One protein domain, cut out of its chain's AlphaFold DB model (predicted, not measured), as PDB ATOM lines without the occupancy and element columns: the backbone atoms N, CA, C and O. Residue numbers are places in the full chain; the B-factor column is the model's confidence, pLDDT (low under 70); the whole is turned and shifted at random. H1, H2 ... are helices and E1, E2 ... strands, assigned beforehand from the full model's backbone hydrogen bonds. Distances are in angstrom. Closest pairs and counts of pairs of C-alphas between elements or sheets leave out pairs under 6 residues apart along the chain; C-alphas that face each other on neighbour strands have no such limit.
ATOM      1  N   ARG A 227     -42.607 -44.898 -15.579       89.69
ATOM      2  CA  ARG A 227     -41.184 -45.245 -15.542       89.69
ATOM      3  C   ARG A 227     -41.079 -46.766 -15.579       89.69
ATOM      4  O   ARG A 227     -41.616 -47.423 -14.685       89.69
ATOM      5  N   SER A 228     -40.375 -47.308 -16.568       91.12
ATOM      6  CA  SER A 228     -40.053 -48.733 -16.604       91.12
ATOM      7  C   SER A 228     -39.106 -49.106 -15.464       91.12
ATOM      8  O   SER A 228     -38.399 -48.265 -14.901       91.12
ATOM      9  N   LYS A 229     -39.021 -50.400 -15.155       92.06
ATOM     10  CA  LYS A 229     -37.885 -50.906 -14.382       92.06
ATOM     11  C   LYS A 229     -36.599 -50.587 -15.153       92.06
ATOM     12  O   LYS A 229     -36.575 -50.691 -16.378       92.06
ATOM     13  N   THR A 230     -35.550 -50.193 -14.439       89.25
ATOM     14  CA  THR A 230     -34.210 -50.093 -15.018       89.25
ATOM     15  C   THR A 230     -33.704 -51.502 -15.301       89.25
ATOM     16  O   THR A 230     -33.639 -52.328 -14.386       89.25
ATOM     17  N   VAL A 231     -33.375 -51.776 -16.558       90.81
ATOM     18  CA  VAL A 231     -32.925 -53.092 -17.020       90.81
ATOM     19  C   VAL A 231     -31.454 -52.991 -17.414       90.81
ATOM     20  O   VAL A 231     -31.048 -52.011 -18.035       90.81
ATOM     21  N   GLY A 232     -30.647 -53.966 -16.997       87.88
ATOM     22  CA  GLY A 232     -29.258 -54.104 -17.439       87.88
ATOM     23  C   GLY A 232     -29.148 -54.956 -18.702       87.88
ATOM     24  O   GLY A 232     -30.121 -55.597 -19.118       87.88
ATOM     25  N   PHE A 233     -27.958 -54.987 -19.287       85.56
ATOM     26  CA  PHE A 233     -27.624 -55.960 -20.323       85.56
ATOM     27  C   PHE A 233     -27.069 -57.228 -19.663       85.56
ATOM     28  O   PHE A 233     -26.440 -57.180 -18.609       85.56
ATOM     29  N   ASP A 234     -27.379 -58.386 -20.238       79.38
ATOM     30  CA  ASP A 234     -26.994 -59.675 -19.667       79.38
ATOM     31  C   ASP A 234     -25.744 -60.204 -20.372       79.38
ATOM     32  O   ASP A 234     -25.819 -60.672 -21.509       79.38
ATOM     33  N   ALA A 235     -24.603 -60.138 -19.683       78.31
ATOM     34  CA  ALA A 235     -23.315 -60.599 -20.199       78.31
ATOM     35  C   ALA A 235     -23.290 -62.105 -20.519       78.31
ATOM     36  O   ALA A 235     -22.443 -62.539 -21.299       78.31
ATOM     37  N   THR A 236     -24.192 -62.894 -19.922       76.94
ATOM     38  CA  THR A 236     -24.260 -64.350 -20.129       76.94
ATOM     39  C   THR A 236     -24.924 -64.730 -21.448       76.94
ATOM     40  O   THR A 236     -24.751 -65.851 -21.928       76.94
ATOM     41  N   LYS A 237     -25.670 -63.803 -22.060       76.25
ATOM     42  CA  LYS A 237     -26.322 -64.027 -23.349       76.25
ATOM     43  C   LYS A 237     -25.339 -63.823 -24.502       76.25
ATOM     44  O   LYS A 237     -24.459 -62.962 -24.411       76.25
ATOM     45  N   PRO A 238     -25.496 -64.582 -25.602       74.00
ATOM     46  CA  PRO A 238     -24.674 -64.389 -26.785       74.00
ATOM     47  C   PRO A 238     -24.875 -62.978 -27.342       74.00
ATOM     48  O   PRO A 238     -25.983 -62.435 -27.326       74.00
ATOM     49  N   LYS A 239     -23.787 -62.392 -27.841       75.06
ATOM     50  CA  LYS A 239     -23.845 -61.114 -28.545       75.06
ATOM     51  C   LYS A 239     -24.506 -61.294 -29.908       75.06
ATOM     52  O   LYS A 239     -24.325 -62.319 -30.561       75.06
ATOM     53  N   VAL A 240     -25.220 -60.266 -30.338       74.94
ATOM     54  CA  VAL A 240     -25.860 -60.179 -31.651       74.94
ATOM     55  C   VAL A 240     -25.048 -59.233 -32.533       74.94
ATOM     56  O   VAL A 240     -24.555 -58.213 -32.049       74.94
ATOM     57  N   ALA A 241     -24.895 -59.583 -33.809       70.75
ATOM     58  CA  ALA A 241     -24.310 -58.717 -34.825       70.75
ATOM     59  C   ALA A 241     -25.337 -57.659 -35.259       70.75
ATOM     60  O   ALA A 241     -26.401 -58.001 -35.779       70.75
ATOM     61  N   VAL A 242     -25.029 -56.382 -35.029       63.75
ATOM     62  CA  VAL A 242     -25.897 -55.249 -35.380       63.75
ATOM     63  C   VAL A 242     -25.195 -54.375 -36.415       63.75
ATOM     64  O   VAL A 242     -24.006 -54.071 -36.265       63.75
ATOM     65  N   GLY A 243     -25.920 -53.998 -37.468       59.78
ATOM     66  CA  GLY A 243     -25.426 -53.142 -38.538       59.78
ATOM     67  C   GLY A 243     -25.400 -51.653 -38.216       59.78
ATOM     68  O   GLY A 243     -25.886 -51.186 -37.179       59.78
ATOM     69  N   GLY A 244     -24.773 -50.901 -39.122       56.16
ATOM     70  CA  GLY A 244     -24.595 -49.454 -39.000       56.16
ATOM     71  C   GLY A 244     -25.909 -48.677 -39.110       56.16
ATOM     72  O   GLY A 244     -26.108 -47.722 -38.354       56.16
ATOM     73  N   GLU A 245     -26.813 -49.128 -39.986       53.16
ATOM     74  CA  GLU A 245     -28.115 -48.504 -40.263       53.16
ATOM     75  C   GLU A 245     -29.274 -49.502 -40.129       53.16
ATOM     76  O   GLU A 245     -30.030 -49.776 -41.052       53.16
ATOM     77  N   GLY A 246     -29.451 -50.032 -38.919       52.84
ATOM     78  CA  GLY A 246     -30.746 -50.575 -38.509       52.84
ATOM     79  C   GLY A 246     -31.080 -52.002 -38.938       52.84
ATOM     80  O   GLY A 246     -32.166 -52.475 -38.603       52.84
ATOM     81  N   SER A 247     -30.159 -52.705 -39.594       53.97
ATOM     82  CA  SER A 247     -30.278 -54.123 -39.934       53.97
ATOM     83  C   SER A 247     -29.643 -55.008 -38.850       53.97
ATOM     84  O   SER A 247     -28.570 -54.728 -38.303       53.97
ATOM     85  N   LEU A 248     -30.332 -56.090 -38.487       53.50
ATOM     86  CA  LEU A 248     -29.768 -57.154 -37.663       53.50
ATOM     87  C   LEU A 248     -29.178 -58.179 -38.631       53.50
ATOM     88  O   LEU A 248     -29.918 -58.780 -39.404       53.50
ATOM     89  N   PHE A 249     -27.857 -58.356 -38.626       54.97
ATOM     90  CA  PHE A 249     -27.207 -59.280 -39.552       54.97
ATOM     91  C   PHE A 249     -27.397 -60.708 -39.046       54.97
ATOM     92  O   PHE A 249     -26.682 -61.169 -38.152       54.97
ATOM     93  N   THR A 250     -28.407 -61.395 -39.580       52.34
ATOM     94  CA  THR A 250     -28.690 -62.796 -39.231       52.34
ATOM     95  C   THR A 250     -28.041 -63.777 -40.198       52.34
ATOM     96  O   THR A 250     -27.766 -64.916 -39.818       52.34
ATOM     97  N   THR A 251     -27.744 -63.329 -41.420       51.00
ATOM     98  CA  THR A 251     -27.130 -64.138 -42.475       51.00
ATOM     99  C   THR A 251     -25.932 -63.434 -43.117       51.00
ATOM    100  O   THR A 251     -25.748 -62.223 -42.998       51.00
ATOM    101  N   LEU A 252     -25.097 -64.212 -43.814       55.09
ATOM    102  CA  LEU A 252     -23.967 -63.691 -44.591       55.09
ATOM    103  C   LEU A 252     -24.434 -62.817 -45.773       55.09
ATOM    104  O   LEU A 252     -23.696 -61.952 -46.233       55.09
ATOM    105  N   GLU A 253     -25.654 -63.055 -46.257       58.78
ATOM    106  CA  GLU A 253     -26.287 -62.341 -47.370       58.78
ATOM    107  C   GLU A 253     -26.703 -60.923 -46.954       58.78
ATOM    108  O   GLU A 253     -26.429 -59.980 -47.695       58.78
ATOM    109  N   ASP A 254     -27.239 -60.754 -45.737       56.06
ATOM    110  CA  ASP A 254     -27.545 -59.434 -45.162       56.06
ATOM    111  C   ASP A 254     -26.277 -58.562 -45.065       56.06
ATOM    112  O   ASP A 254     -26.295 -57.382 -45.405       56.06
ATOM    113  N   PHE A 255     -25.146 -59.157 -44.656       51.47
ATOM    114  CA  PHE A 255     -23.848 -58.474 -44.546       51.47
ATOM    115  C   PHE A 255     -23.279 -58.041 -45.908       51.47
ATOM    116  O   PHE A 255     -22.659 -56.985 -46.021       51.47
ATOM    117  N   LEU A 256     -23.486 -58.842 -46.955       55.94
ATOM    118  CA  LEU A 256     -23.013 -58.533 -48.307       55.94
ATOM    119  C   LEU A 256     -23.867 -57.460 -49.003       55.94
ATOM    120  O   LEU A 256     -23.349 -56.760 -49.874       55.94
ATOM    121  N   ALA A 257     -25.141 -57.316 -48.624       57.69
ATOM    122  CA  ALA A 257     -26.063 -56.331 -49.192       57.69
ATOM    123  C   ALA A 257     -25.821 -54.893 -48.689       57.69
ATOM    124  O   ALA A 257     -25.986 -53.955 -49.466       57.69
ATOM    125  N   ASP A 258     -25.398 -54.722 -47.430       53.62
ATOM    126  CA  ASP A 258     -25.154 -53.408 -46.795       53.62
ATOM    127  C   ASP A 258     -23.739 -52.844 -47.069       53.62
ATOM    128  O   ASP A 258     -23.425 -51.704 -46.727       53.62
ATOM    129  N   GLY A 259     -22.876 -53.625 -47.730       43.31
ATOM    130  CA  GLY A 259     -21.521 -53.224 -48.109       43.31
ATOM    131  C   GLY A 259     -20.466 -53.388 -47.003       43.31
ATOM    132  O   GLY A 259     -20.738 -53.381 -45.806       43.31
ATOM    133  N   ILE A 260     -19.202 -53.520 -47.428       44.25
ATOM    134  CA  ILE A 260     -18.019 -53.813 -46.586       44.25
ATOM    135  C   ILE A 260     -17.733 -52.711 -45.535       44.25
ATOM    136  O   ILE A 260     -16.972 -52.933 -44.593       44.25
ATOM    137  N   GLU A 261     -18.351 -51.534 -45.655       45.84
ATOM    138  CA  GLU A 261     -18.107 -50.375 -44.782       45.84
ATOM    139  C   GLU A 261     -18.756 -50.486 -43.386       45.84
ATOM    140  O   GLU A 261     -18.368 -49.750 -42.476       45.84
ATOM    141  N   ALA A 262     -19.678 -51.431 -43.168       50.94
ATOM    142  CA  ALA A 262     -20.322 -51.672 -41.876       50.94
ATOM    143  C   ALA A 262     -19.908 -53.030 -41.287       50.94
ATOM    144  O   ALA A 262     -20.663 -54.001 -41.318       50.94
ATOM    145  N   LEU A 263     -18.703 -53.119 -40.708       51.00
ATOM    146  CA  LEU A 263     -18.352 -54.296 -39.908       51.00
ATOM    147  C   LEU A 263     -19.399 -54.478 -38.787       51.00
ATOM    148  O   LEU A 263     -19.623 -53.536 -38.018       51.00
ATOM    149  N   PRO A 264     -20.037 -55.659 -38.668       60.06
ATOM    150  CA  PRO A 264     -21.072 -55.897 -37.673       60.06
ATOM    151  C   PRO A 264     -20.513 -55.679 -36.269       60.06
ATOM    152  O   PRO A 264     -19.570 -56.356 -35.845       60.06
ATOM    153  N   MET A 265     -21.111 -54.756 -35.515       67.81
ATOM    154  CA  MET A 265     -20.747 -54.568 -34.114       67.81
ATOM    155  C   MET A 265     -21.442 -55.631 -33.270       67.81
ATOM    156  O   MET A 265     -22.640 -55.877 -33.409       67.81
ATOM    157  N   GLN A 266     -20.694 -56.264 -32.367       78.88
ATOM    158  CA  GLN A 266     -21.271 -57.227 -31.438       78.88
ATOM    159  C   GLN A 266     -21.861 -56.507 -30.219       78.88
ATOM    160  O   GLN A 266     -21.128 -55.883 -29.447       78.88
ATOM    161  N   ALA A 267     -23.169 -56.642 -30.015       83.69
ATOM    162  CA  ALA A 267     -23.905 -55.990 -28.934       83.69
ATOM    163  C   ALA A 267     -24.737 -56.988 -28.114       83.69
ATOM    164  O   ALA A 267     -25.161 -58.032 -28.611       83.69
ATOM    165  N   TRP A 268     -24.992 -56.665 -26.848       85.88
ATOM    166  CA  TRP A 268     -25.903 -57.420 -25.990       85.88
ATOM    167  C   TRP A 268     -27.326 -56.882 -26.108       85.88
ATOM    168  O   TRP A 268     -27.530 -55.670 -26.122       85.88
ATOM    169  N   LEU A 269     -28.304 -57.790 -26.155       88.50
ATOM    170  CA  LEU A 269     -29.730 -57.485 -26.259       88.50
ATOM    171  C   LEU A 269     -30.395 -57.451 -24.879       88.50
ATOM    172  O   LEU A 269     -30.254 -58.377 -24.075       88.50
ATOM    173  N   THR A 270     -31.205 -56.425 -24.643       89.19
ATOM    174  CA  THR A 270     -32.152 -56.360 -23.531       89.19
ATOM    175  C   THR A 270     -33.521 -55.870 -24.003       89.19
ATOM    176  O   THR A 270     -33.641 -55.220 -25.038       89.19
ATOM    177  N   HIS A 271     -34.564 -56.187 -23.240       90.62
ATOM    178  CA  HIS A 271     -35.934 -55.777 -23.545       90.62
ATOM    179  C   HIS A 271     -36.447 -54.843 -22.457       90.62
ATOM    180  O   HIS A 271     -36.366 -55.156 -21.266       90.62
ATOM    181  N   VAL A 272     -37.008 -53.708 -22.866       91.88
ATOM    182  CA  VAL A 272     -37.594 -52.728 -21.951       91.88
ATOM    183  C   VAL A 272     -39.096 -52.683 -22.162       91.88
ATOM    184  O   VAL A 272     -39.569 -52.448 -23.268       91.88
ATOM    185  N   GLN A 273     -39.843 -52.904 -21.083       93.00
ATOM    186  CA  GLN A 273     -41.302 -52.875 -21.098       93.00
ATOM    187  C   GLN A 273     -41.819 -51.563 -20.519       93.00
ATOM    188  O   GLN A 273     -41.441 -51.164 -19.410       93.00
ATOM    189  N   TYR A 274     -42.711 -50.909 -21.251       93.06
ATOM    190  CA  TYR A 274     -43.389 -49.700 -20.806       93.06
ATOM    191  C   TYR A 274     -44.810 -49.620 -21.362       93.06
ATOM    192  O   TYR A 274     -45.191 -50.368 -22.258       93.06
ATOM    193  N   VAL A 275     -45.628 -48.747 -20.771       93.62
ATOM    194  CA  VAL A 275     -47.063 -48.679 -21.071       93.62
ATOM    195  C   VAL A 275     -47.489 -47.241 -21.319       93.62
ATOM    196  O   VAL A 275     -47.225 -46.357 -20.496       93.62
ATOM    197  N   ASN A 276     -48.202 -47.020 -22.417       94.62
ATOM    198  CA  ASN A 276     -49.014 -45.834 -22.619       94.62
ATOM    199  C   ASN A 276     -50.406 -46.087 -22.031       94.62
ATOM    200  O   ASN A 276     -51.170 -46.869 -22.571       94.62
ATOM    201  N   LYS A 277     -50.739 -45.456 -20.907       91.56
ATOM    202  CA  LYS A 277     -52.103 -45.420 -20.346       91.56
ATOM    203  C   LYS A 277     -52.803 -44.092 -20.652       91.56
ATOM    204  O   LYS A 277     -53.866 -43.822 -20.098       91.56
ATOM    205  N   GLY A 278     -52.160 -43.220 -21.430       89.62
ATOM    206  CA  GLY A 278     -52.742 -41.980 -21.912       89.62
ATOM    207  C   GLY A 278     -53.781 -42.244 -22.996       89.62
ATOM    208  O   GLY A 278     -53.856 -43.338 -23.552       89.62
ATOM    209  N   GLN A 279     -54.564 -41.213 -23.298       91.62
ATOM    210  CA  GLN A 279     -55.607 -41.238 -24.334       91.62
ATOM    211  C   GLN A 279     -55.074 -40.888 -25.727       91.62
ATOM    212  O   GLN A 279     -55.832 -40.882 -26.696       91.62
ATOM    213  N   ILE A 280     -53.783 -40.573 -25.812       91.00
ATOM    214  CA  ILE A 280     -53.127 -40.025 -26.994       91.00
ATOM    215  C   ILE A 280     -51.869 -40.827 -27.252       91.00
ATOM    216  O   ILE A 280     -51.189 -41.267 -26.316       91.00
ATOM    217  N   ASP A 281     -51.567 -40.990 -28.528       92.38
ATOM    218  CA  ASP A 281     -50.314 -41.564 -28.967       92.38
ATOM    219  C   ASP A 281     -49.170 -40.625 -28.576       92.38
ATOM    220  O   ASP A 281     -49.250 -39.406 -28.746       92.38
ATOM    221  N   ASP A 282     -48.106 -41.180 -28.015       91.00
ATOM    222  CA  ASP A 282     -46.999 -40.370 -27.514       91.00
ATOM    223  C   ASP A 282     -45.658 -41.050 -27.776       91.00
ATOM    224  O   ASP A 282     -45.587 -42.205 -28.212       91.00
ATOM    225  N   TRP A 283     -44.592 -40.312 -27.503       90.50
ATOM    226  CA  TRP A 283     -43.228 -40.730 -27.783       90.50
ATOM    227  C   TRP A 283     -42.504 -41.127 -26.491       90.50
ATOM    228  O   TRP A 283     -42.474 -40.348 -25.526       90.50
ATOM    229  N   PRO A 284     -41.924 -42.339 -26.421       91.12
ATOM    230  CA  PRO A 284     -41.145 -42.764 -25.270       91.12
ATOM    231  C   PRO A 284     -39.819 -42.002 -25.188       91.12
ATOM    232  O   PRO A 284     -39.219 -41.606 -26.186       91.12
ATOM    233  N   LYS A 285     -39.316 -41.835 -23.971       90.69
ATOM    234  CA  LYS A 285     -37.996 -41.261 -23.702       90.69
ATOM    235  C   LYS A 285     -37.139 -42.298 -23.006       90.69
ATOM    236  O   LYS A 285     -37.606 -42.942 -22.070       90.69
ATOM    237  N   PHE A 286     -35.888 -42.448 -23.407       89.75
ATOM    238  CA  PHE A 286     -34.971 -43.416 -22.817       89.75
ATOM    239  C   PHE A 286     -33.824 -42.712 -22.107       89.75
ATOM    240  O   PHE A 286     -33.356 -41.659 -22.527       89.75
ATOM    241  N   ILE A 287     -33.364 -43.311 -21.017       90.19
ATOM    242  CA  ILE A 287     -32.104 -42.958 -20.372       90.19
ATOM    243  C   ILE A 287     -31.223 -44.196 -20.415       90.19
ATOM    244  O   ILE A 287     -31.608 -45.239 -19.880       90.19
ATOM    245  N   ILE A 288     -30.059 -44.064 -21.040       89.06
ATOM    246  CA  ILE A 288     -29.045 -45.108 -21.160       89.06
ATOM    247  C   ILE A 288     -27.806 -44.659 -20.394       89.06
ATOM    248  O   ILE A 288     -27.291 -43.562 -20.601       89.06
ATOM    249  N   SER A 289     -27.326 -45.501 -19.487       88.12
ATOM    250  CA  SER A 289     -26.079 -45.290 -18.755       88.12
ATOM    251  C   SER A 289     -25.081 -46.377 -19.119       88.12
ATOM    252  O   SER A 289     -25.433 -47.549 -19.028       88.12
ATOM    253  N   GLY A 290     -23.851 -46.000 -19.448       84.25
ATOM    254  CA  GLY A 290     -22.780 -46.921 -19.832       84.25
ATOM    255  C   GLY A 290     -22.033 -46.390 -21.050       84.25
ATOM    256  O   GLY A 290     -22.617 -45.685 -21.863       84.25
ATOM    257  N   THR A 291     -20.741 -46.689 -21.148       87.56
ATOM    258  CA  THR A 291     -19.917 -46.276 -22.291       87.56
ATOM    259  C   THR A 291     -20.116 -47.203 -23.482       87.56
ATOM    260  O   THR A 291     -20.317 -48.404 -23.292       87.56
ATOM    261  N   GLY A 292     -20.014 -46.665 -24.696       86.38
ATOM    262  CA  GLY A 292     -20.145 -47.414 -25.946       86.38
ATOM    263  C   GLY A 292     -21.351 -46.993 -26.784       86.38
ATOM    264  O   GLY A 292     -21.930 -45.930 -26.582       86.38
ATOM    265  N   THR A 293     -21.715 -47.820 -27.760       87.00
ATOM    266  CA  THR A 293     -22.792 -47.525 -28.715       87.00
ATOM    267  C   THR A 293     -24.059 -48.292 -28.342       87.00
ATOM    268  O   THR A 293     -23.992 -49.462 -27.951       87.00
ATOM    269  N   ALA A 294     -25.213 -47.638 -28.488       88.06
ATOM    270  CA  ALA A 294     -26.526 -48.237 -28.274       88.06
ATOM    271  C   ALA A 294     -27.350 -48.261 -29.568       88.06
ATOM    272  O   ALA A 294     -27.206 -47.375 -30.404       88.06
ATOM    273  N   TRP A 295     -28.268 -49.218 -29.699       88.38
ATOM    274  CA  TRP A 295     -29.310 -49.218 -30.729       88.38
ATOM    275  C   TRP A 295     -30.663 -49.435 -30.069       88.38
ATOM    276  O   TRP A 295     -30.796 -50.281 -29.184       88.38
ATOM    277  N   ILE A 296     -31.667 -48.673 -30.487       89.31
ATOM    278  CA  ILE A 296     -33.017 -48.722 -29.923       89.31
ATOM    279  C   ILE A 296     -33.996 -49.000 -31.054       89.31
ATOM    280  O   ILE A 296     -33.948 -48.343 -32.089       89.31
ATOM    281  N   GLN A 297     -34.899 -49.949 -30.842       89.25
ATOM    282  CA  GLN A 297     -35.997 -50.211 -31.763       89.25
ATOM    283  C   GLN A 297     -36.969 -49.021 -31.841       89.25
ATOM    284  O   GLN A 297     -37.389 -48.478 -30.816       89.25
ATOM    285  N   ASP A 298     -37.327 -48.618 -33.061       86.25
ATOM    286  CA  ASP A 298     -38.211 -47.484 -33.324       86.25
ATOM    287  C   ASP A 298     -39.685 -47.870 -33.153       86.25
ATOM    288  O   ASP A 298     -40.311 -48.469 -34.032       86.25
ATOM    289  N   GLY A 299     -40.239 -47.533 -31.989       82.94
ATOM    290  CA  GLY A 299     -41.641 -47.754 -31.659       82.94
ATOM    291  C   GLY A 299     -42.049 -49.227 -31.757       82.94
ATOM    292  O   GLY A 299     -41.530 -50.075 -31.029       82.94
ATOM    293  N   LEU A 300     -43.009 -49.517 -32.639       84.12
ATOM    294  CA  LEU A 300     -43.500 -50.872 -32.935       84.12
ATOM    295  C   LEU A 300     -42.863 -51.490 -34.190       84.12
ATOM    296  O   LEU A 300     -43.218 -52.604 -34.579       84.12
ATOM    297  N   THR A 301     -41.954 -50.776 -34.850       84.31
ATOM    298  CA  THR A 301     -41.293 -51.252 -36.072       84.31
ATOM    299  C   THR A 301     -40.136 -52.192 -35.740       84.31
ATOM    300  O   THR A 301     -39.721 -52.296 -34.591       84.31
ATOM    301  N   GLN A 302     -39.596 -52.888 -36.740       79.12
ATOM    302  CA  GLN A 302     -38.375 -53.692 -36.580       79.12
ATOM    303  C   GLN A 302     -37.094 -52.877 -36.810       79.12
ATOM    304  O   GLN A 302     -35.997 -53.413 -36.672       79.12
ATOM    305  N   ASN A 303     -37.223 -51.588 -37.135       81.88
ATOM    306  CA  ASN A 303     -36.089 -50.735 -37.455       81.88
ATOM    307  C   ASN A 303     -35.334 -50.372 -36.176       81.88
ATOM    308  O   ASN A 303     -35.936 -49.950 -35.185       81.88
ATOM    309  N   LEU A 304     -34.010 -50.509 -36.205       83.12
ATOM    310  CA  LEU A 304     -33.143 -50.105 -35.102       83.12
ATOM    311  C   LEU A 304     -32.492 -48.756 -35.416       83.12
ATOM    312  O   LEU A 304     -31.832 -48.591 -36.436       83.12
ATOM    313  N   VAL A 305     -32.634 -47.798 -34.507       84.56
ATOM    314  CA  VAL A 305     -31.980 -46.490 -34.593       84.56
ATOM    315  C   VAL A 305     -30.693 -46.534 -33.780       84.56
ATOM    316  O   VAL A 305     -30.712 -46.865 -32.587       84.56
ATOM    317  N   ARG A 306     -29.565 -46.200 -34.411       85.25
ATOM    318  CA  ARG A 306     -28.254 -46.168 -33.762       85.25
ATOM    319  C   ARG A 306     -28.106 -44.870 -32.969       85.25
ATOM    320  O   ARG A 306     -28.224 -43.759 -33.475       85.25
ATOM    321  N   CYS A 307     -27.825 -45.009 -31.685       85.19
ATOM    322  CA  CYS A 307     -27.501 -43.886 -30.822       85.19
ATOM    323  C   CYS A 307     -26.045 -43.450 -31.040       85.19
ATOM    324  O   CYS A 307     -25.196 -44.287 -31.367       85.19
ATOM    325  N   PRO A 308     -25.722 -42.166 -30.811       84.25
ATOM    326  CA  PRO A 308     -24.337 -41.718 -30.783       84.25
ATOM    327  C   PRO A 308     -23.552 -42.471 -29.702       84.25
ATOM    328  O   PRO A 308     -24.106 -42.844 -28.664       84.25
ATOM    329  N   GLU A 309     -22.261 -42.677 -29.945       84.44
ATOM    330  CA  GLU A 309     -21.377 -43.331 -28.984       84.44
ATOM    331  C   GLU A 309     -21.275 -42.521 -27.688       84.44
ATOM    332  O   GLU A 309     -21.123 -41.301 -27.720       84.44
ATOM    333  N   ILE A 310     -21.383 -43.200 -26.548       85.19
ATOM    334  CA  ILE A 310     -21.356 -42.620 -25.209       85.19
ATOM    335  C   ILE A 310     -19.934 -42.736 -24.657       85.19
ATOM    336  O   ILE A 310     -19.458 -43.836 -24.363       85.19
ATOM    337  N   TYR A 311     -19.269 -41.601 -24.457       83.88
ATOM    338  CA  TYR A 311     -17.933 -41.567 -23.861       83.88
ATOM    339  C   TYR A 311     -18.002 -41.471 -22.328       83.88
ATOM    340  O   TYR A 311     -18.996 -41.032 -21.749       83.88
ATOM    341  N   SER A 312     -16.919 -41.841 -21.638       80.06
ATOM    342  CA  SER A 312     -16.853 -41.826 -20.162       80.06
ATOM    343  C   SER A 312     -17.079 -40.434 -19.548       80.06
ATOM    344  O   SER A 312     -17.547 -40.328 -18.412       80.06
ATOM    345  N   GLY A 313     -16.795 -39.365 -20.301       77.50
ATOM    346  CA  GLY A 313     -17.027 -37.974 -19.901       77.50
ATOM    347  C   GLY A 313     -18.480 -37.490 -20.022       77.50
ATOM    348  O   GLY A 313     -18.851 -36.557 -19.309       77.50
ATOM    349  N   ASP A 314     -19.311 -38.131 -20.854       73.38
ATOM    350  CA  ASP A 314     -20.671 -37.672 -21.202       73.38
ATOM    351  C   ASP A 314     -21.717 -37.954 -20.102       73.38
ATOM    352  O   ASP A 314     -22.753 -37.284 -20.009       73.38
ATOM    353  N   GLY A 315     -21.453 -38.942 -19.241       82.50
ATOM    354  CA  GLY A 315     -22.399 -39.425 -18.236       82.50
ATOM    355  C   GLY A 315     -23.437 -40.381 -18.833       82.50
ATOM    356  O   GLY A 315     -23.079 -41.416 -19.385       82.50
ATOM    357  N   PHE A 316     -24.728 -40.074 -18.671       82.06
ATOM    358  CA  PHE A 316     -25.816 -40.841 -19.287       82.06
ATOM    359  C   PHE A 316     -26.329 -40.144 -20.555       82.06
ATOM    360  O   PHE A 316     -26.317 -38.914 -20.647       82.06
ATOM    361  N   LEU A 317     -26.820 -40.937 -21.503       86.25
ATOM    362  CA  LEU A 317     -27.488 -40.482 -22.716       86.25
ATOM    363  C   LEU A 317     -29.001 -40.454 -22.480       86.25
ATOM    364  O   LEU A 317     -29.601 -41.461 -22.105       86.25
ATOM    365  N   MET A 318     -29.620 -39.302 -22.708       86.62
ATOM    366  CA  MET A 318     -31.063 -39.155 -22.832       86.62
ATOM    367  C   MET A 318     -31.445 -39.199 -24.311       86.62
ATOM    368  O   MET A 318     -30.918 -38.436 -25.125       86.62
ATOM    369  N   VAL A 319     -32.386 -40.077 -24.636       87.31
ATOM    370  CA  VAL A 319     -32.948 -40.234 -25.974       87.31
ATOM    371  C   VAL A 319     -34.410 -39.817 -25.934       87.31
ATOM    372  O   VAL A 319     -35.207 -40.426 -25.221       87.31
ATOM    373  N   ASP A 320     -34.762 -38.773 -26.674       86.19
ATOM    374  CA  ASP A 320     -36.144 -38.357 -26.898       86.19
ATOM    375  C   ASP A 320     -36.564 -38.839 -28.284       86.19
ATOM    376  O   ASP A 320     -35.961 -38.447 -29.279       86.19
ATOM    377  N   THR A 321     -37.553 -39.727 -28.361       85.56
ATOM    378  CA  THR A 321     -37.979 -40.274 -29.659       85.56
ATOM    379  C   THR A 321     -38.910 -39.332 -30.422       85.56
ATOM    380  O   THR A 321     -39.191 -39.582 -31.586       85.56
ATOM    381  N   ASP A 322     -39.346 -38.221 -29.821       83.50
ATOM    382  CA  ASP A 322     -40.160 -37.223 -30.517       83.50
ATOM    383  C   ASP A 322     -39.368 -36.584 -31.685       83.50
ATOM    384  O   ASP A 322     -38.323 -35.961 -31.453       83.50
ATOM    385  N   PRO A 323     -39.851 -36.678 -32.941       79.50
ATOM    386  CA  PRO A 323     -39.151 -36.164 -34.120       79.50
ATOM    387  C   PRO A 323     -39.062 -34.632 -34.158       79.50
ATOM    388  O   PRO A 323     -38.274 -34.081 -34.936       79.50
ATOM    389  N   THR A 324     -39.877 -33.940 -33.357       76.19
ATOM    390  CA  THR A 324     -39.870 -32.477 -33.227       76.19
ATOM    391  C   THR A 324     -38.890 -31.986 -32.161       76.19
ATOM    392  O   THR A 324     -38.490 -30.819 -32.180       76.19
ATOM    393  N   ALA A 325     -38.476 -32.868 -31.248       71.62
ATOM    394  CA  ALA A 325     -37.550 -32.558 -30.173       71.62
ATOM    395  C   ALA A 325     -36.093 -32.842 -30.571       71.62
ATOM    396  O   ALA A 325     -35.781 -33.445 -31.599       71.62
ATOM    397  N   ARG A 326     -35.156 -32.402 -29.724       61.41
ATOM    398  CA  ARG A 326     -33.746 -32.775 -29.863       61.41
ATOM    399  C   ARG A 326     -33.569 -34.218 -29.395       61.41
ATOM    400  O   ARG A 326     -33.594 -34.485 -28.198       61.41
ATOM    401  N   THR A 327     -33.347 -35.111 -30.353       73.38
ATOM    402  CA  THR A 327     -33.405 -36.567 -30.164       73.38
ATOM    403  C   THR A 327     -32.369 -37.120 -29.185       73.38
ATOM    404  O   THR A 327     -32.666 -38.044 -28.441       73.38
ATOM    405  N   PHE A 328     -31.164 -36.545 -29.133       80.38
ATOM    406  CA  PHE A 328     -30.076 -37.048 -28.289       80.38
ATOM    407  C   PHE A 328     -29.452 -35.929 -27.461       80.38
ATOM    408  O   PHE A 328     -28.973 -34.927 -28.008       80.38
ATOM    409  N   THR A 329     -29.426 -36.117 -26.143       80.69
ATOM    410  CA  THR A 329     -28.763 -35.205 -25.202       80.69
ATOM    411  C   THR A 329     -27.978 -35.991 -24.156       80.69
ATOM    412  O   THR A 329     -28.420 -37.045 -23.710       80.69
ATOM    413  N   THR A 330     -26.790 -35.523 -23.773       80.38
ATOM    414  CA  THR A 330     -25.983 -36.165 -22.718       80.38
ATOM    415  C   THR A 330     -26.110 -35.410 -21.399       80.38
ATOM    416  O   THR A 330     -26.447 -34.229 -21.364       80.38
ATOM    417  N   SER A 331     -25.858 -36.089 -20.278       78.12
ATOM    418  CA  SER A 331     -25.913 -35.460 -18.952       78.12
ATOM    419  C   SER A 331     -24.908 -34.321 -18.799       78.12
ATOM    420  O   SER A 331     -25.192 -33.350 -18.097       78.12
ATOM    421  N   LYS A 332     -23.730 -34.472 -19.404       76.00
ATOM    422  CA  LYS A 332     -22.655 -33.485 -19.417       76.00
ATOM    423  C   LYS A 332     -22.367 -33.100 -20.860       76.00
ATOM    424  O   LYS A 332     -21.358 -33.508 -21.423       76.00
ATOM    425  N   GLU A 333     -23.276 -32.351 -21.478       66.06
ATOM    426  CA  GLU A 333     -23.001 -31.831 -22.816       66.06
ATOM    427  C   GLU A 333     -21.790 -30.886 -22.780       66.06
ATOM    428  O   GLU A 333     -21.760 -29.970 -21.948       66.06
ATOM    429  N   PRO A 334     -20.793 -31.075 -23.665       62.31
ATOM    430  CA  PRO A 334     -19.668 -30.160 -23.748       62.31
ATOM    431  C   PRO A 334     -20.175 -28.774 -24.170       62.31
ATOM    432  O   PRO A 334     -20.826 -28.613 -25.204       62.31
ATOM    433  N   VAL A 335     -19.881 -27.756 -23.359       54.97
ATOM    434  CA  VAL A 335     -20.090 -26.353 -23.738       54.97
ATOM    435  C   VAL A 335     -18.982 -25.996 -24.728       54.97
ATOM    436  O   VAL A 335     -17.809 -26.013 -24.358       54.97
ATOM    437  N   ASP A 336     -19.341 -25.722 -25.988       44.59
ATOM    438  CA  ASP A 336     -18.391 -25.390 -27.064       44.59
ATOM    439  C   ASP A 336     -17.423 -24.276 -26.607       44.59
ATOM    440  O   ASP A 336     -17.806 -23.110 -26.482       44.59
ATOM    441  N   ASN A 337     -16.152 -24.625 -26.389       51.09
ATOM    442  CA  ASN A 337     -15.094 -23.652 -26.128       51.09
ATOM    443  C   ASN A 337     -14.746 -22.913 -27.439       51.09
ATOM    444  O   ASN A 337     -14.735 -23.516 -28.515       51.09
ATOM    445  N   VAL A 338     -14.439 -21.614 -27.363       54.91
ATOM    446  CA  VAL A 338     -14.180 -20.729 -28.521       54.91
ATOM    447  C   VAL A 338     -13.103 -21.304 -29.454       54.91
ATOM    448  O   VAL A 338     -13.221 -21.209 -30.674       54.91
ATOM    449  N   PHE A 339     -12.106 -21.985 -28.885       49.31
ATOM    450  CA  PHE A 339     -11.041 -22.662 -29.625       49.31
ATOM    451  C   PHE A 339     -11.554 -23.793 -30.536       49.31
ATOM    452  O   PHE A 339     -11.200 -23.840 -31.711       49.31
ATOM    453  N   TYR A 340     -12.451 -24.655 -30.044       49.97
ATOM    454  CA  TYR A 340     -13.041 -25.734 -30.849       49.97
ATOM    455  C   TYR A 340     -13.986 -25.203 -31.929       49.97
ATOM    456  O   TYR A 340     -14.145 -25.836 -32.968       49.97
ATOM    457  N   ARG A 341     -14.579 -24.019 -31.733       53.34
ATOM    458  CA  ARG A 341     -15.366 -23.338 -32.772       53.34
ATOM    459  C   ARG A 341     -14.475 -22.825 -33.910       53.34
ATOM    460  O   ARG A 341     -14.840 -22.990 -35.069       53.34
ATOM    461  N   PHE A 342     -13.312 -22.262 -33.579       50.69
ATOM    462  CA  PHE A 342     -12.341 -21.751 -34.552       50.69
ATOM    463  C   PHE A 342     -11.640 -22.880 -35.321       50.69
ATOM    464  O   PHE A 342     -11.599 -22.852 -36.546       50.69
ATOM    465  N   ALA A 343     -11.174 -23.926 -34.627       52.16
ATOM    466  CA  ALA A 343     -10.552 -25.097 -35.256       52.16
ATOM    467  C   ALA A 343     -11.510 -25.838 -36.211       52.16
ATOM    468  O   ALA A 343     -11.081 -26.383 -37.223       52.16
ATOM    469  N   ARG A 344     -12.815 -25.814 -35.909       53.22
ATOM    470  CA  ARG A 344     -13.881 -26.411 -36.725       53.22
ATOM    471  C   ARG A 344     -14.307 -25.529 -37.906       53.22
ATOM    472  O   ARG A 344     -14.703 -26.063 -38.928       53.22
ATOM    473  N   GLN A 345     -14.205 -24.201 -37.795       52.84
ATOM    474  CA  GLN A 345     -14.379 -23.284 -38.935       52.84
ATOM    475  C   GLN A 345     -13.208 -23.332 -39.920       52.84
ATOM    476  O   GLN A 345     -13.373 -22.959 -41.074       52.84
ATOM    477  N   ALA A 346     -12.036 -23.764 -39.457       48.72
ATOM    478  CA  ALA A 346     -10.828 -23.820 -40.264       48.72
ATOM    479  C   ALA A 346     -10.657 -25.139 -41.049       48.72
ATOM    480  O   ALA A 346      -9.645 -25.272 -41.725       48.72
ATOM    481  N   GLU A 347     -11.571 -26.117 -40.931       50.03
ATOM    482  CA  GLU A 347     -11.481 -27.469 -41.545       50.03
ATOM    483  C   GLU A 347     -10.176 -28.248 -41.240       50.03
ATOM    484  O   GLU A 347      -9.934 -29.331 -41.764       50.03
ATOM    485  N   ILE A 348      -9.338 -27.757 -40.316       49.38
ATOM    486  CA  ILE A 348      -8.030 -28.348 -39.973       49.38
ATOM    487  C   ILE A 348      -8.183 -29.749 -39.346       49.38
ATOM    488  O   ILE A 348      -7.259 -30.559 -39.399       49.38
ATOM    489  N   LEU A 349      -9.350 -30.050 -38.769       43.22
ATOM    490  CA  LEU A 349      -9.656 -31.343 -38.150       43.22
ATOM    491  C   LEU A 349     -10.036 -32.442 -39.161       43.22
ATOM    492  O   LEU A 349      -9.906 -33.611 -38.813       43.22
ATOM    493  N   ASP A 350     -10.431 -32.098 -40.394       46.62
ATOM    494  CA  ASP A 350     -10.824 -33.079 -41.426       46.62
ATOM    495  C   ASP A 350      -9.623 -33.682 -42.183       46.62
ATOM    496  O   ASP A 350      -9.755 -34.714 -42.837       46.62
ATOM    497  N   TYR A 351      -8.426 -33.094 -42.062       47.09
ATOM    498  CA  TYR A 351      -7.206 -33.567 -42.738       47.09
ATOM    499  C   TYR A 351      -6.341 -34.540 -41.911       47.09
ATOM    500  O   TYR A 351      -5.319 -35.016 -42.411       47.09
ATOM    501  N   LEU A 352      -6.712 -34.855 -40.661       43.19
ATOM    502  CA  LEU A 352      -5.951 -35.746 -39.769       43.19
ATOM    503  C   LEU A 352      -6.778 -36.993 -39.382       43.19
ATOM    504  O   LEU A 352      -7.457 -36.987 -38.353       43.19
ATOM    505  N   PRO A 353      -6.654 -38.107 -40.137       40.78
ATOM    506  CA  PRO A 353      -7.445 -39.333 -39.957       40.78
ATOM    507  C   PRO A 353      -7.319 -40.012 -38.581       40.78
ATOM    508  O   PRO A 353      -8.135 -40.855 -38.226       40.78
ATOM    509  N   LEU A 354      -6.298 -39.654 -37.794       37.81
ATOM    510  CA  LEU A 354      -6.031 -40.182 -36.450       37.81
ATOM    511  C   LEU A 354      -6.811 -39.464 -35.330       37.81
ATOM    512  O   LEU A 354      -6.732 -39.885 -34.178       37.81
ATOM    513  N   LEU A 355      -7.547 -38.390 -35.643       40.50
ATOM    514  CA  LEU A 355      -8.258 -37.552 -34.667       40.50
ATOM    515  C   LEU A 355      -9.788 -37.571 -34.798       40.50
ATOM    516  O   LEU A 355     -10.441 -36.947 -33.966       40.50
ATOM    517  N   HIS A 356     -10.381 -38.290 -35.760       44.72
ATOM    518  CA  HIS A 356     -11.847 -38.328 -35.917       44.72
ATOM    519  C   HIS A 356     -12.570 -38.798 -34.640       44.72
ATOM    520  O   HIS A 356     -13.566 -38.198 -34.247       44.72
ATOM    521  N   ASP A 357     -12.011 -39.777 -33.922       44.97
ATOM    522  CA  ASP A 357     -12.603 -40.309 -32.682       44.97
ATOM    523  C   ASP A 357     -12.358 -39.404 -31.446       44.97
ATOM    524  O   ASP A 357     -13.109 -39.408 -30.475       44.97
ATOM    525  N   LEU A 358     -11.332 -38.544 -31.486       47.47
ATOM    526  CA  LEU A 358     -11.056 -37.531 -30.451       47.47
ATOM    527  C   LEU A 358     -11.815 -36.214 -30.703       47.47
ATOM    528  O   LEU A 358     -12.150 -35.503 -29.754       47.47
ATOM    529  N   GLY A 359     -12.113 -35.890 -31.964       49.56
ATOM    530  CA  GLY A 359     -12.913 -34.727 -32.357       49.56
ATOM    531  C   GLY A 359     -14.389 -34.859 -31.968       49.56
ATOM    532  O   GLY A 359     -15.011 -33.869 -31.566       49.56
ATOM    533  N   ASP A 360     -14.917 -36.085 -31.999       55.47
ATOM    534  CA  ASP A 360     -16.299 -36.404 -31.627       55.47
ATOM    535  C   ASP A 360     -16.551 -36.352 -30.111       55.47
ATOM    536  O   ASP A 360     -17.649 -35.988 -29.681       55.47
ATOM    537  N   GLN A 361     -15.527 -36.581 -29.283       56.53
ATOM    538  CA  GLN A 361     -15.616 -36.438 -27.819       56.53
ATOM    539  C   GLN A 361     -15.929 -35.000 -27.374       56.53
ATOM    540  O   GLN A 361     -16.502 -34.784 -26.307       56.53
ATOM    541  N   GLY A 362     -15.579 -34.004 -28.196       57.25
ATOM    542  CA  GLY A 362     -15.897 -32.593 -27.969       57.25
ATOM    543  C   GLY A 362     -17.221 -32.137 -28.590       57.25
ATOM    544  O   GLY A 362     -17.561 -30.955 -28.483       57.25
ATOM    545  N   LEU A 363     -17.957 -33.025 -29.270       66.00
ATOM    546  CA  LEU A 363     -19.193 -32.695 -29.975       66.00
ATOM    547  C   LEU A 363     -20.444 -33.065 -29.157       66.00
ATOM    548  O   LEU A 363     -20.541 -34.156 -28.581       66.00
ATOM    549  N   PRO A 364     -21.472 -32.196 -29.146       68.00
ATOM    550  CA  PRO A 364     -22.770 -32.542 -28.582       68.00
ATOM    551  C   PRO A 364     -23.363 -33.797 -29.244       68.00
ATOM    552  O   PRO A 364     -23.295 -33.947 -30.466       68.00
ATOM    553  N   ALA A 365     -24.002 -34.666 -28.457       71.00
ATOM    554  CA  ALA A 365     -24.485 -35.978 -28.908       71.00
ATOM    555  C   ALA A 365     -25.405 -35.937 -30.146       71.00
ATOM    556  O   ALA A 365     -25.307 -36.790 -31.022       71.00
ATOM    557  N   TRP A 366     -26.249 -34.911 -30.288       69.56
ATOM    558  CA  TRP A 366     -27.088 -34.754 -31.484       69.56
ATOM    559  C   TRP A 366     -26.292 -34.549 -32.781       69.56
ATOM    560  O   TRP A 366     -26.734 -35.018 -33.826       69.56
ATOM    561  N   ARG A 367     -25.120 -33.894 -32.748       70.06
ATOM    562  CA  ARG A 367     -24.276 -33.726 -33.946       70.06
ATOM    563  C   ARG A 367     -23.563 -35.019 -34.317       70.06
ATOM    564  O   ARG A 367     -23.403 -35.293 -35.499       70.06
ATOM    565  N   ARG A 368     -23.225 -35.836 -33.314       70.25
ATOM    566  CA  ARG A 368     -22.678 -37.187 -33.505       70.25
ATOM    567  C   ARG A 368     -23.688 -38.152 -34.134       70.25
ATOM    568  O   ARG A 368     -23.293 -39.100 -34.796       70.25
ATOM    569  N   SER A 369     -24.990 -37.901 -33.973       66.25
ATOM    570  CA  SER A 369     -26.057 -38.817 -34.416       66.25
ATOM    571  C   SER A 369     -26.282 -38.909 -35.937       66.25
ATOM    572  O   SER A 369     -27.215 -39.584 -36.359       66.25
ATOM    573  N   ARG A 370     -25.470 -38.235 -36.771       64.81
ATOM    574  CA  ARG A 370     -25.541 -38.261 -38.253       64.81
ATOM    575  C   ARG A 370     -26.957 -38.071 -38.841       64.81
ATOM    576  O   ARG A 370     -27.243 -38.532 -39.936       64.81
ATOM    577  N   GLY A 371     -27.848 -37.376 -38.129       64.00
ATOM    578  CA  GLY A 371     -29.209 -37.082 -38.594       64.00
ATOM    579  C   GLY A 371     -30.240 -38.195 -38.379       64.00
ATOM    580  O   GLY A 371     -31.365 -38.050 -38.854       64.00
ATOM    581  N   GLN A 372     -29.905 -39.262 -37.649       70.94
ATOM    582  CA  GLN A 372     -30.841 -40.348 -37.359       70.94
ATOM    583  C   GLN A 372     -31.990 -39.888 -36.446       70.94
ATOM    584  O   GLN A 372     -31.782 -39.138 -35.488       70.94
ATOM    585  N   ARG A 373     -33.214 -40.333 -36.752       76.19
ATOM    586  CA  ARG A 373     -34.441 -39.978 -36.023       76.19
ATOM    587  C   ARG A 373     -35.361 -41.182 -35.882       76.19
ATOM    588  O   ARG A 373     -35.345 -42.082 -36.713       76.19
ATOM    589  N   PHE A 374     -36.181 -41.136 -34.844       83.62
ATOM    590  CA  PHE A 374     -37.303 -42.044 -34.655       83.62
ATOM    591  C   PHE A 374     -38.512 -41.530 -35.441       83.62
ATOM    592  O   PHE A 374     -38.692 -40.315 -35.590       83.62
ATOM    593  N   ALA A 375     -39.318 -42.446 -35.961       83.81
ATOM    594  CA  ALA A 375     -40.475 -42.149 -36.798       83.81
ATOM    595  C   ALA A 375     -41.760 -42.834 -36.309       83.81
ATOM    596  O   ALA A 375     -42.845 -42.458 -36.757       83.81
ATOM    597  N   SER A 376     -41.675 -43.784 -35.373       87.81
ATOM    598  CA  SER A 376     -42.835 -44.505 -34.848       87.81
ATOM    599  C   SER A 376     -43.192 -44.074 -33.424       87.81
ATOM    600  O   SER A 376     -42.427 -44.252 -32.476       87.81
ATOM    601  N   ASN A 377     -44.411 -43.558 -33.264       90.56
ATOM    602  CA  ASN A 377     -45.006 -43.290 -31.960       90.56
ATOM    603  C   ASN A 377     -45.619 -44.559 -31.341       90.56
ATOM    604  O   ASN A 377     -45.772 -45.598 -31.988       90.56
ATOM    605  N   ILE A 378     -45.984 -44.469 -30.063       92.81
ATOM    606  CA  ILE A 378     -46.612 -45.563 -29.321       92.81
ATOM    607  C   ILE A 378     -48.106 -45.267 -29.163       92.81
ATOM    608  O   ILE A 378     -48.447 -44.258 -28.530       92.81
ATOM    609  N   PRO A 379     -48.999 -46.140 -29.670       93.94
ATOM    610  CA  PRO A 379     -50.434 -45.909 -29.608       93.94
ATOM    611  C   PRO A 379     -50.961 -45.765 -28.176       93.94
ATOM    612  O   PRO A 379     -50.410 -46.335 -27.224       93.94
ATOM    613  N   ARG A 380     -52.052 -45.020 -28.013       93.50
ATOM    614  CA  ARG A 380     -52.778 -44.890 -26.741       93.50
ATOM    615  C   ARG A 380     -53.179 -46.244 -26.152       93.50
ATOM    616  O   ARG A 380     -53.492 -47.176 -26.883       93.50
ATOM    617  N   GLU A 381     -53.211 -46.332 -24.825       91.62
ATOM    618  CA  GLU A 381     -53.679 -47.517 -24.078       91.62
ATOM    619  C   GLU A 381     -52.962 -48.846 -24.412       91.62
ATOM    620  O   GLU A 381     -53.500 -49.929 -24.180       91.62
ATOM    621  N   THR A 382     -51.721 -48.788 -24.908       94.00
ATOM    622  CA  THR A 382     -50.930 -49.977 -25.263       94.00
ATOM    623  C   THR A 382     -49.750 -50.224 -24.325       94.00
ATOM    624  O   THR A 382     -49.121 -49.305 -23.793       94.00
ATOM    625  N   ALA A 383     -49.426 -51.502 -24.126       92.56
ATOM    626  CA  ALA A 383     -48.180 -51.945 -23.509       92.56
ATOM    627  C   ALA A 383     -47.218 -52.404 -24.606       92.56
ATOM    628  O   ALA A 383     -47.600 -53.196 -25.468       92.56
ATOM    629  N   VAL A 384     -45.977 -51.922 -24.565       91.56
ATOM    630  CA  VAL A 384     -44.972 -52.189 -25.597       91.56
ATOM    631  C   VAL A 384     -43.694 -52.722 -24.961       91.56
ATOM    632  O   VAL A 384     -43.303 -52.326 -23.859       91.56
ATOM    633  N   THR A 385     -43.067 -53.665 -25.663       92.00
ATOM    634  CA  THR A 385     -41.737 -54.181 -25.348       92.00
ATOM    635  C   THR A 385     -40.798 -53.778 -26.472       92.00
ATOM    636  O   THR A 385     -41.006 -54.189 -27.608       92.00
ATOM    637  N   THR A 386     -39.771 -53.002 -26.145       90.69
ATOM    638  CA  THR A 386     -38.800 -52.481 -27.116       90.69
ATOM    639  C   THR A 386     -37.454 -53.149 -26.896       90.69
ATOM    640  O   THR A 386     -36.962 -53.213 -25.761       90.69
ATOM    641  N   ALA A 387     -36.866 -53.655 -27.976       89.75
ATOM    642  CA  ALA A 387     -35.515 -54.187 -27.989       89.75
ATOM    643  C   ALA A 387     -34.488 -53.047 -27.950       89.75
ATOM    644  O   ALA A 387     -34.577 -52.069 -28.697       89.75
ATOM    645  N   VAL A 388     -33.506 -53.182 -27.065       89.75
ATOM    646  CA  VAL A 388     -32.370 -52.267 -26.950       89.75
ATOM    647  C   VAL A 388     -31.092 -53.088 -26.987       89.75
ATOM    648  O   VAL A 388     -30.966 -54.088 -26.277       89.75
ATOM    649  N   TYR A 389     -30.136 -52.645 -27.791       89.50
ATOM    650  CA  TYR A 389     -28.827 -53.264 -27.948       89.50
ATOM    651  C   TYR A 389     -27.749 -52.320 -27.432       89.50
ATOM    652  O   TYR A 389     -27.866 -51.103 -27.585       89.50
ATOM    653  N   HIS A 390     -26.694 -52.864 -26.830       90.19
ATOM    654  CA  HIS A 390     -25.570 -52.063 -26.351       90.19
ATOM    655  C   HIS A 390     -24.242 -52.816 -26.435       90.19
ATOM    656  O   HIS A 390     -24.187 -54.021 -26.187       90.19
ATOM    657  N   THR A 391     -23.154 -52.113 -26.753       88.75
ATOM    658  CA  THR A 391     -21.807 -52.709 -26.863       88.75
ATOM    659  C   THR A 391     -21.124 -52.980 -25.526       88.75
ATOM    660  O   THR A 391     -20.068 -53.596 -25.507       88.75
ATOM    661  N   ASN A 392     -21.686 -52.511 -24.414       88.06
ATOM    662  CA  ASN A 392     -21.176 -52.710 -23.053       88.06
ATOM    663  C   ASN A 392     -22.235 -53.444 -22.211       88.06
ATOM    664  O   ASN A 392     -23.367 -52.951 -22.147       88.06
ATOM    665  N   PRO A 393     -21.897 -54.576 -21.563       86.19
ATOM    666  CA  PRO A 393     -22.866 -55.377 -20.826       86.19
ATOM    667  C   PRO A 393     -23.224 -54.777 -19.458       86.19
ATOM    668  O   PRO A 393     -24.256 -55.114 -18.888       86.19
ATOM    669  N   GLU A 394     -22.413 -53.864 -18.924       87.75
ATOM    670  CA  GLU A 394     -22.684 -53.191 -17.647       87.75
ATOM    671  C   GLU A 394     -23.642 -52.004 -17.792       87.75
ATOM    672  O   GLU A 394     -24.053 -51.392 -16.798       87.75
ATOM    673  N   ALA A 395     -24.006 -51.665 -19.031       88.75
ATOM    674  CA  ALA A 395     -24.917 -50.573 -19.292       88.75
ATOM    675  C   ALA A 395     -26.319 -50.854 -18.720       88.75
ATOM    676  O   ALA A 395     -26.719 -51.987 -18.433       88.75
ATOM    677  N   LYS A 396     -27.088 -49.788 -18.518       90.81
ATOM    678  CA  LYS A 396     -28.463 -49.862 -18.020       90.81
ATOM    679  C   LYS A 396     -29.345 -48.932 -18.820       90.81
ATOM    680  O   LYS A 396     -28.930 -47.833 -19.174       90.81
ATOM    681  N   VAL A 397     -30.578 -49.358 -19.044       92.31
ATOM    682  CA  VAL A 397     -31.584 -48.596 -19.774       92.31
ATOM    683  C   VAL A 397     -32.858 -48.464 -18.946       92.31
ATOM    684  O   VAL A 397     -33.276 -49.384 -18.241       92.31
ATOM    685  N   THR A 398     -33.468 -47.283 -18.994       90.06
ATOM    686  CA  THR A 398     -34.777 -46.996 -18.396       90.06
ATOM    687  C   THR A 398     -35.623 -46.229 -19.400       90.06
ATOM    688  O   THR A 398     -35.166 -45.222 -19.932       90.06
ATOM    689  N   ALA A 399     -36.856 -46.674 -19.623       90.19
ATOM    690  CA  ALA A 399     -37.829 -45.983 -20.454       90.19
ATOM    691  C   ALA A 399     -38.795 -45.149 -19.604       90.19
ATOM    692  O   ALA A 399     -39.192 -45.530 -18.496       90.19
ATOM    693  N   PHE A 400     -39.204 -44.017 -20.156       89.06
ATOM    694  CA  PHE A 400     -40.182 -43.094 -19.614       89.06
ATOM    695  C   PHE A 400     -41.242 -42.840 -20.673       89.06
ATOM    696  O   PHE A 400     -40.943 -42.292 -21.728       89.06
ATOM    697  N   MET A 401     -42.486 -43.201 -20.379       91.00
ATOM    698  CA  MET A 401     -43.610 -42.940 -21.267       91.00
ATOM    699  C   MET A 401     -44.464 -41.810 -20.682       91.00
ATOM    700  O   MET A 401     -45.068 -42.011 -19.613       91.00
ATOM    701  N   PRO A 402     -44.505 -40.618 -21.310       89.81
ATOM    702  CA  PRO A 402     -45.424 -39.572 -20.890       89.81
ATOM    703  C   PRO A 402     -46.880 -40.046 -20.998       89.81
ATOM    704  O   PRO A 402     -47.208 -40.965 -21.738       89.81
ATOM    705  N   GLN A 403     -47.741 -39.477 -20.155       90.12
ATOM    706  CA  GLN A 403     -49.133 -39.903 -20.009       90.12
ATOM    707  C   GLN A 403     -50.022 -38.679 -20.196       90.12
ATOM    708  O   GLN A 403     -50.221 -37.913 -19.245       90.12
ATOM    709  N   LYS A 404     -50.501 -38.492 -21.427       91.06
ATOM    710  CA  LYS A 404     -51.340 -37.363 -21.838       91.06
ATOM    711  C   LYS A 404     -52.814 -37.765 -21.870       91.06
ATOM    712  O   LYS A 404     -53.161 -38.870 -22.288       91.06
ATOM    713  N   TYR A 405     -53.670 -36.861 -21.416       91.56
ATOM    714  CA  TYR A 405     -55.119 -37.033 -21.358       91.56
ATOM    715  C   TYR A 405     -55.798 -35.814 -21.969       91.56
ATOM    716  O   TYR A 405     -55.371 -34.676 -21.747       91.56
ATOM    717  N   GLU A 406     -56.873 -36.047 -22.712       90.06
ATOM    718  CA  GLU A 406     -57.662 -34.967 -23.295       90.06
ATOM    719  C   GLU A 406     -58.554 -34.320 -22.239       90.06
ATOM    720  O   GLU A 406     -58.727 -33.106 -22.251       90.06
TER     721      GLU A 406
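What this domain is: This is residues 227 to 406 of the 409 residues of an uncharacterized protein of Mycobacteroides immunogenum (UniProt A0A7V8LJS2). Little regular structure accompanies a sandwich, two antiparallel sheets face to face: E1 E2 E8 E4 E5, curled like part of a barrel, and E7 E6 E3 E9. An arm with H2 and H3 makes the length; its residues 351 to 356 stick out. The 180 printed residues, 71 in named elements, are mixed in class and compact, radius of gyration of the C-alphas 17.4 A, spanning 52 by 43 by 28 A.

Where its parts are: Find C-alpha 240 at (-25.860, -60.179, -31.651), opening E1, 240 to 242; then come H1, 252 to 257; E2, 265 to 275, 30.0 A; E3, 285 to 289; E4, 294 to 297; E5, 304 to 306; E6, 316 to 320; E7, 328 to 330; H2, 338 to 345; H3, 356 to 360; H4, 365 to 368; E8, 383 to 390, 22.8 A; and E9, 396 to 401, ending with C-alpha 401 at (-43.610, -42.940, -21.267).

How they stand to each other: Look at antiparallel E2 and E8: N 270 and O 388 are 2.9 A apart. H4 is on the second sheet; H1, H2 and H3 are on neither. Every O i to N i+4 pair is within hydrogen-bond range in H1, H2 and H3; H4 is too short.

The domain as a whole: The C-alphas farthest apart, Leu 352 and Glu 406, are 54.3 A apart. The printed part has no cut; H4 to E8 is a long link. Confidence is under 70 in 61 residues, among them 333 to 364.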